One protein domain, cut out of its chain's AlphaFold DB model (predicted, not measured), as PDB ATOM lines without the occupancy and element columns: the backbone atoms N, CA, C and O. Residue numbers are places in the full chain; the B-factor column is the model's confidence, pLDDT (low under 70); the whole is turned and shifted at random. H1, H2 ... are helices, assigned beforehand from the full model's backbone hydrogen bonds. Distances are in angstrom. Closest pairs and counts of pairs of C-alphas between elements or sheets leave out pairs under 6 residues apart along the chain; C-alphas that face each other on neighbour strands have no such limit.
ATOM      1  N   PRO A 174     -52.997 120.565  68.881       97.88
ATOM      2  CA  PRO A 174     -54.390 120.144  68.740       97.88
ATOM      3  C   PRO A 174     -55.339 120.757  69.782       97.88
ATOM      4  O   PRO A 174     -56.478 121.065  69.441       97.88
ATOM      5  N   ASP A 175     -54.888 121.009  71.016       98.31
ATOM      6  CA  ASP A 175     -55.688 121.691  72.046       98.31
ATOM      7  C   ASP A 175     -56.038 123.131  71.637       98.31
ATOM      8  O   ASP A 175     -57.182 123.560  71.794       98.31
ATOM      9  N   MET A 176     -55.086 123.855  71.037       97.12
ATOM     10  CA  MET A 176     -55.316 125.192  70.482       97.12
ATOM     11  C   MET A 176     -56.347 125.173  69.351       97.12
ATOM     12  O   MET A 176     -57.267 125.992  69.356       97.12
ATOM     13  N   ARG A 177     -56.240 124.225  68.409       97.25
ATOM     14  CA  ARG A 177     -57.187 124.122  67.285       97.25
ATOM     15  C   ARG A 177     -58.598 123.758  67.744       97.25
ATOM     16  O   ARG A 177     -59.567 124.326  67.247       97.25
ATOM     17  N   LEU A 178     -58.726 122.830  68.691       98.12
ATOM     18  CA  LEU A 178     -60.022 122.452  69.264       98.12
ATOM     19  C   LEU A 178     -60.674 123.639  69.979       98.12
ATOM     20  O   LEU A 178     -61.862 123.892  69.779       98.12
ATOM     21  N   MET A 179     -59.887 124.413  70.738       96.56
ATOM     22  CA  MET A 179     -60.370 125.623  71.403       96.56
ATOM     23  C   MET A 179     -60.855 126.671  70.394       96.56
ATOM     24  O   MET A 179     -61.916 127.260  70.582       96.56
ATOM     25  N   GLU A 180     -60.099 126.886  69.318       94.75
ATOM     26  CA  GLU A 180     -60.457 127.829  68.255       94.75
ATOM     27  C   GLU A 180     -61.755 127.430  67.534       94.75
ATOM     28  O   GLU A 180     -62.589 128.285  67.246       94.75
ATOM     29  N   ASN A 181     -61.975 126.127  67.337       96.12
ATOM     30  CA  ASN A 181     -63.213 125.576  66.780       96.12
ATOM     31  C   ASN A 181     -64.389 125.561  67.779       96.12
ATOM     32  O   ASN A 181     -65.494 125.152  67.422       96.12
ATOM     33  N   GLY A 182     -64.169 125.983  69.028       95.81
ATOM     34  CA  GLY A 182     -65.188 126.030  70.076       95.81
ATOM     35  C   GLY A 182     -65.460 124.696  70.781       95.81
ATOM     36  O   GLY A 182     -66.393 124.625  71.583       95.81
ATOM     37  N   ASP A 183     -64.659 123.654  70.538       97.69
ATOM     38  CA  ASP A 183     -64.746 122.378  71.261       97.69
ATOM     39  C   ASP A 183     -63.915 122.426  72.551       97.69
ATOM     40  O   ASP A 183     -62.805 121.899  72.666       97.69
ATOM     41  N   TRP A 184     -64.474 123.106  73.548       95.81
ATOM     42  CA  TRP A 184     -63.835 123.340  74.842       95.81
ATOM     43  C   TRP A 184     -63.551 122.062  75.633       95.81
ATOM     44  O   TRP A 184     -62.584 122.018  76.395       95.81
ATOM     45  N   ALA A 185     -64.397 121.040  75.498       97.75
ATOM     46  CA  ALA A 185     -64.231 119.789  76.228       97.75
ATOM     47  C   ALA A 185     -63.032 119.017  75.671       97.75
ATOM     48  O   ALA A 185     -62.090 118.741  76.414       97.75
ATOM     49  N   ALA A 186     -63.012 118.784  74.354       98.19
ATOM     50  CA  ALA A 186     -61.907 118.090  73.709       98.19
ATOM     51  C   ALA A 186     -60.588 118.871  73.834       98.19
ATOM     52  O   ALA A 186     -59.539 118.269  74.057       98.19
ATOM     53  N   ALA A 187     -60.626 120.208  73.757       98.12
ATOM     54  CA  ALA A 187     -59.444 121.044  73.964       98.12
ATOM     55  C   ALA A 187     -58.818 120.841  75.352       98.12
ATOM     56  O   ALA A 187     -57.598 120.754  75.477       98.12
ATOM     57  N   ASN A 188     -59.641 120.744  76.402       97.75
ATOM     58  CA  ASN A 188     -59.155 120.521  77.764       97.75
ATOM     59  C   ASN A 188     -58.564 119.117  77.951       97.75
ATOM     60  O   ASN A 188     -57.511 118.991  78.581       97.75
ATOM     61  N   ASP A 189     -59.204 118.090  77.389       98.19
ATOM     62  CA  ASP A 189     -58.703 116.711  77.435       98.19
ATOM     63  C   ASP A 189     -57.354 116.595  76.713       98.19
ATOM     64  O   ASP A 189     -56.389 116.032  77.236       98.19
ATOM     65  N   GLU A 190     -57.250 117.210  75.535       98.25
ATOM     66  CA  GLU A 190     -56.030 117.204  74.739       98.25
ATOM     67  C   GLU A 190     -54.904 118.010  75.401       98.25
ATOM     68  O   GLU A 190     -53.754 117.568  75.439       98.25
ATOM     69  N   LYS A 191     -55.236 119.146  76.025       97.81
ATOM     70  CA  LYS A 191     -54.298 119.918  76.849       97.81
ATOM     71  C   LYS A 191     -53.746 119.072  77.997       97.81
ATOM     72  O   LYS A 191     -52.537 119.076  78.229       97.81
ATOM     73  N   ALA A 192     -54.601 118.333  78.707       97.81
ATOM     74  CA  ALA A 192     -54.165 117.449  79.788       97.81
ATOM     75  C   ALA A 192     -53.215 116.360  79.268       97.81
ATOM     76  O   ALA A 192     -52.136 116.167  79.834       97.81
ATOM     77  N   ARG A 193     -53.561 115.722  78.143       98.25
ATOM     78  CA  ARG A 193     -52.735 114.702  77.481       98.25
ATOM     79  C   ARG A 193     -51.349 115.233  77.097       98.25
ATOM     80  O   ARG A 193     -50.342 114.563  77.344       98.25
ATOM     81  N   LEU A 194     -51.280 116.424  76.495       97.75
ATOM     82  CA  LEU A 194     -50.026 117.065  76.082       97.75
ATOM     83  C   LEU A 194     -49.142 117.419  77.284       97.75
ATOM     84  O   LEU A 194     -47.952 117.100  77.289       97.75
ATOM     85  N   GLU A 195     -49.720 118.014  78.328       96.06
ATOM     86  CA  GLU A 195     -48.981 118.364  79.542       96.06
ATOM     87  C   GLU A 195     -48.493 117.123  80.310       96.06
ATOM     88  O   GLU A 195     -47.385 117.123  80.847       96.06
ATOM     89  N   GLU A 196     -49.282 116.046  80.372       97.19
ATOM     90  CA  GLU A 196     -48.858 114.778  80.982       97.19
ATOM     91  C   GLU A 196     -47.697 114.140  80.230       97.19
ATOM     92  O   GLU A 196     -46.719 113.723  80.858       97.19
ATOM     93  N   LYS A 197     -47.770 114.119  78.894       96.56
ATOM     94  CA  LYS A 197     -46.675 113.643  78.048       96.56
ATOM     95  C   LYS A 197     -45.402 114.444  78.319       96.56
ATOM     96  O   LYS A 197     -44.361 113.854  78.598       96.56
ATOM     97  N   GLN A 198     -45.501 115.775  78.317       95.56
ATOM     98  CA  GLN A 198     -44.366 116.652  78.596       95.56
ATOM     99  C   GLN A 198     -43.771 116.382  79.986       95.56
ATOM    100  O   GLN A 198     -42.561 116.198  80.104       95.56
ATOM    101  N   ARG A 199     -44.602 116.284  81.034       95.00
ATOM    102  CA  ARG A 199     -44.149 115.957  82.400       95.00
ATOM    103  C   ARG A 199     -43.413 114.616  82.456       95.00
ATOM    104  O   ARG A 199     -42.372 114.514  83.111       95.00
ATOM    105  N   ALA A 200     -43.941 113.594  81.784       95.06
ATOM    106  CA  ALA A 200     -43.325 112.274  81.732       95.06
ATOM    107  C   ALA A 200     -41.966 112.309  81.016       95.06
ATOM    108  O   ALA A 200     -40.999 111.731  81.513       95.06
ATOM    109  N   ASP A 201     -41.874 113.015  79.890       92.94
ATOM    110  CA  ASP A 201     -40.637 113.128  79.122       92.94
ATOM    111  C   ASP A 201     -39.587 113.957  79.873       92.94
ATOM    112  O   ASP A 201     -38.453 113.503  80.015       92.94
ATOM    113  N   THR A 202     -39.957 115.084  80.493       90.12
ATOM    114  CA  THR A 202     -39.053 115.856  81.368       90.12
ATOM    115  C   THR A 202     -38.471 114.997  82.491       90.12
ATOM    116  O   THR A 202     -37.269 115.066  82.749       90.12
ATOM    117  N   LYS A 203     -39.281 114.140  83.132       90.50
ATOM    118  CA  LYS A 203     -38.792 113.221  84.171       90.50
ATOM    119  C   LYS A 203     -37.762 112.228  83.618       90.50
ATOM    120  O   LYS A 203     -36.749 111.994  84.271       90.50
ATOM    121  N   LYS A 204     -37.983 111.676  82.419       90.44
ATOM    122  CA  LYS A 204     -37.009 110.790  81.755       90.44
ATOM    123  C   LYS A 204     -35.704 111.525  81.444       90.44
ATOM    124  O   LYS A 204     -34.638 111.012  81.763       90.44
ATOM    125  N   TYR A 205     -35.778 112.733  80.878       85.62
ATOM    126  CA  TYR A 205     -34.594 113.540  80.562       85.62
ATOM    127  C   TYR A 205     -33.777 113.903  81.803       85.62
ATOM    128  O   TYR A 205     -32.551 113.855  81.754       85.62
ATOM    129  N   GLN A 206     -34.428 114.224  82.924       85.06
ATOM    130  CA  GLN A 206     -33.731 114.487  84.186       85.06
ATOM    131  C   GLN A 206     -32.954 113.261  84.679       85.06
ATOM    132  O   GLN A 206     -31.808 113.404  85.095       85.06
ATOM    133  N   VAL A 207     -33.543 112.064  84.589       84.75
ATOM    134  CA  VAL A 207     -32.863 110.811  84.954       84.75
ATOM    135  C   VAL A 207     -31.670 110.549  84.030       84.75
ATOM    136  O   VAL A 207     -30.561 110.378  84.525       84.75
ATOM    137  N   MET A 208     -31.860 110.619  82.707       83.25
ATOM    138  CA  MET A 208     -30.776 110.404  81.731       83.25
ATOM    139  C   MET A 208     -29.625 111.405  81.901       83.25
ATOM    140  O   MET A 208     -28.455 111.042  81.784       83.25
ATOM    141  N   ARG A 209     -29.939 112.672  82.198       83.75
ATOM    142  CA  ARG A 209     -28.929 113.705  82.454       83.75
ATOM    143  C   ARG A 209     -28.112 113.390  83.706       83.75
ATOM    144  O   ARG A 209     -26.893 113.463  83.644       83.75
ATOM    145  N   LEU A 210     -28.762 112.992  84.801       81.75
ATOM    146  CA  LEU A 210     -28.070 112.592  86.031       81.75
ATOM    147  C   LEU A 210     -27.160 111.377  85.807       81.75
ATOM    148  O   LEU A 210     -26.030 111.369  86.283       81.75
ATOM    149  N   GLU A 211     -27.622 110.371  85.060       81.06
ATOM    150  CA  GLU A 211     -26.808 109.202  84.701       81.06
ATOM    151  C   GLU A 211     -25.579 109.599  83.870       81.06
ATOM    152  O   GLU A 211     -24.470 109.139  84.148       81.06
ATOM    153  N   THR A 212     -25.760 110.502  82.902       79.75
ATOM    154  CA  THR A 212     -24.671 111.028  82.064       79.75
ATOM    155  C   THR A 212     -23.664 111.832  82.891       79.75
ATOM    156  O   THR A 212     -22.461 111.623  82.761       79.75
ATOM    157  N   ASP A 213     -24.137 112.709  83.781       79.69
ATOM    158  CA  ASP A 213     -23.283 113.515  84.661       79.69
ATOM    159  C   ASP A 213     -22.462 112.619  85.611       79.69
ATOM    160  O   ASP A 213     -21.269 112.855  85.809       79.69
ATOM    161  N   ILE A 214     -23.061 111.544  86.142       77.12
ATOM    162  CA  ILE A 214     -22.356 110.537  86.954       77.12
ATOM    163  C   ILE A 214     -21.286 109.818  86.122       77.12
ATOM    164  O   ILE A 214     -20.161 109.652  86.589       77.12
ATOM    165  N   GLN A 215     -21.597 109.406  84.890       69.12
ATOM    166  CA  GLN A 215     -20.623 108.748  84.013       69.12
ATOM    167  C   GLN A 215     -19.454 109.665  83.637       69.12
ATOM    168  O   GLN A 215     -18.304 109.219  83.640       69.12
ATOM    169  N   LEU A 216     -19.719 110.945  83.364       72.56
ATOM    170  CA  LEU A 216     -18.680 111.946  83.109       72.56
ATOM    171  C   LEU A 216     -17.792 112.151  84.343       72.56
ATOM    172  O   LEU A 216     -16.571 112.161  84.212       72.56
ATOM    173  N   GLN A 217     -18.376 112.237  85.542       69.06
ATOM    174  CA  GLN A 217     -17.602 112.329  86.784       69.06
ATOM    175  C   GLN A 217     -16.743 111.087  87.030       69.06
ATOM    176  O   GLN A 217     -15.582 111.224  87.399       69.06
ATOM    177  N   ILE A 218     -17.276 109.885  86.798       70.44
ATOM    178  CA  ILE A 218     -16.507 108.640  86.920       70.44
ATOM    179  C   ILE A 218     -15.347 108.633  85.917       70.44
ATOM    180  O   ILE A 218     -14.229 108.325  86.303       70.44
ATOM    181  N   THR A 219     -15.581 109.026  84.664       68.62
ATOM    182  CA  THR A 219     -14.540 109.050  83.620       68.62
ATOM    183  C   THR A 219     -13.405 110.017  83.973       68.62
ATOM    184  O   THR A 219     -12.244 109.649  83.853       68.62
ATOM    185  N   ILE A 220     -13.729 111.201  84.504       67.25
ATOM    186  CA  ILE A 220     -12.740 112.204  84.942       67.25
ATOM    187  C   ILE A 220     -11.922 111.731  86.159       67.25
ATOM    188  O   ILE A 220     -10.804 112.187  86.355       67.25
ATOM    189  N   VAL A 221     -12.458 110.839  87.000       65.44
ATOM    190  CA  VAL A 221     -11.764 110.340  88.206       65.44
ATOM    191  C   VAL A 221     -10.805 109.176  87.899       65.44
ATOM    192  O   VAL A 221      -9.969 108.843  88.738       65.44
ATOM    193  N   ILE A 222     -10.920 108.543  86.726       64.12
ATOM    194  CA  ILE A 222     -10.097 107.383  86.332       64.12
ATOM    195  C   ILE A 222      -8.930 107.789  85.397       64.12
ATOM    196  O   ILE A 222      -8.077 106.952  85.100       64.12
ATOM    197  N   GLU A 223      -8.855 109.059  84.978       53.50
ATOM    198  CA  GLU A 223      -7.712 109.671  84.265       53.50
ATOM    199  C   GLU A 223      -6.824 110.500  85.207       53.50
ATOM    200  O   GLU A 223      -5.583 110.434  85.042       53.50
TER     201      GLU A 223
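AT A GLANCE: This is residues 174 to 223 of the 223 residues of the protein "Oxysterol-binding protein" of Gongylonema pulchrum (UniProt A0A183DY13). One long helix, H2, makes nearly the whole length of a rod, and the short helix H1 folds back on its first turns as a small, lopsided helical hairpin. From residue 195 to residue 223 the rod stands free. The printed part has 50 residues, with two named helices in the order H1, H2, no named strand, and the class all helix. It is extended, with a radius of gyration of the C-alphas of 19.2 A and spans of 61 by 12 by 6 A.

HOW THE PARTS SIT: H2, residues 184 to 222, touches H1, residues 174 to 180, with its residues 184 to 191 alone. Their closest C-alphas are those of Ala 187 and Asp 175, 4.3 A apart. They run opposite ways at a shallow tilt of 34 degrees, only just short of steep, and form a helical hairpin. In H1 and H2 every O i to N i+4 pair is within hydrogen-bond range.

IN THESE COORDINATES: H2 measures 57.2 A from C-alpha 184 at (-63.835, 123.340, 74.842) to C-alpha 222 at (-10.097, 107.383, 86.332). H1 measures 9.8 A and begins at C-alpha 174 at (-54.390, 120.144, 68.740).

THE WHOLE: The two C-alphas farthest apart, those of Gly 182 and Glu 223, are 61.4 A apart. The link from H1 to H2 is tight, with 3 residues, and the printed part has no cut. The pLDDT is under 70 at residues 215, 217 and 219 to 223.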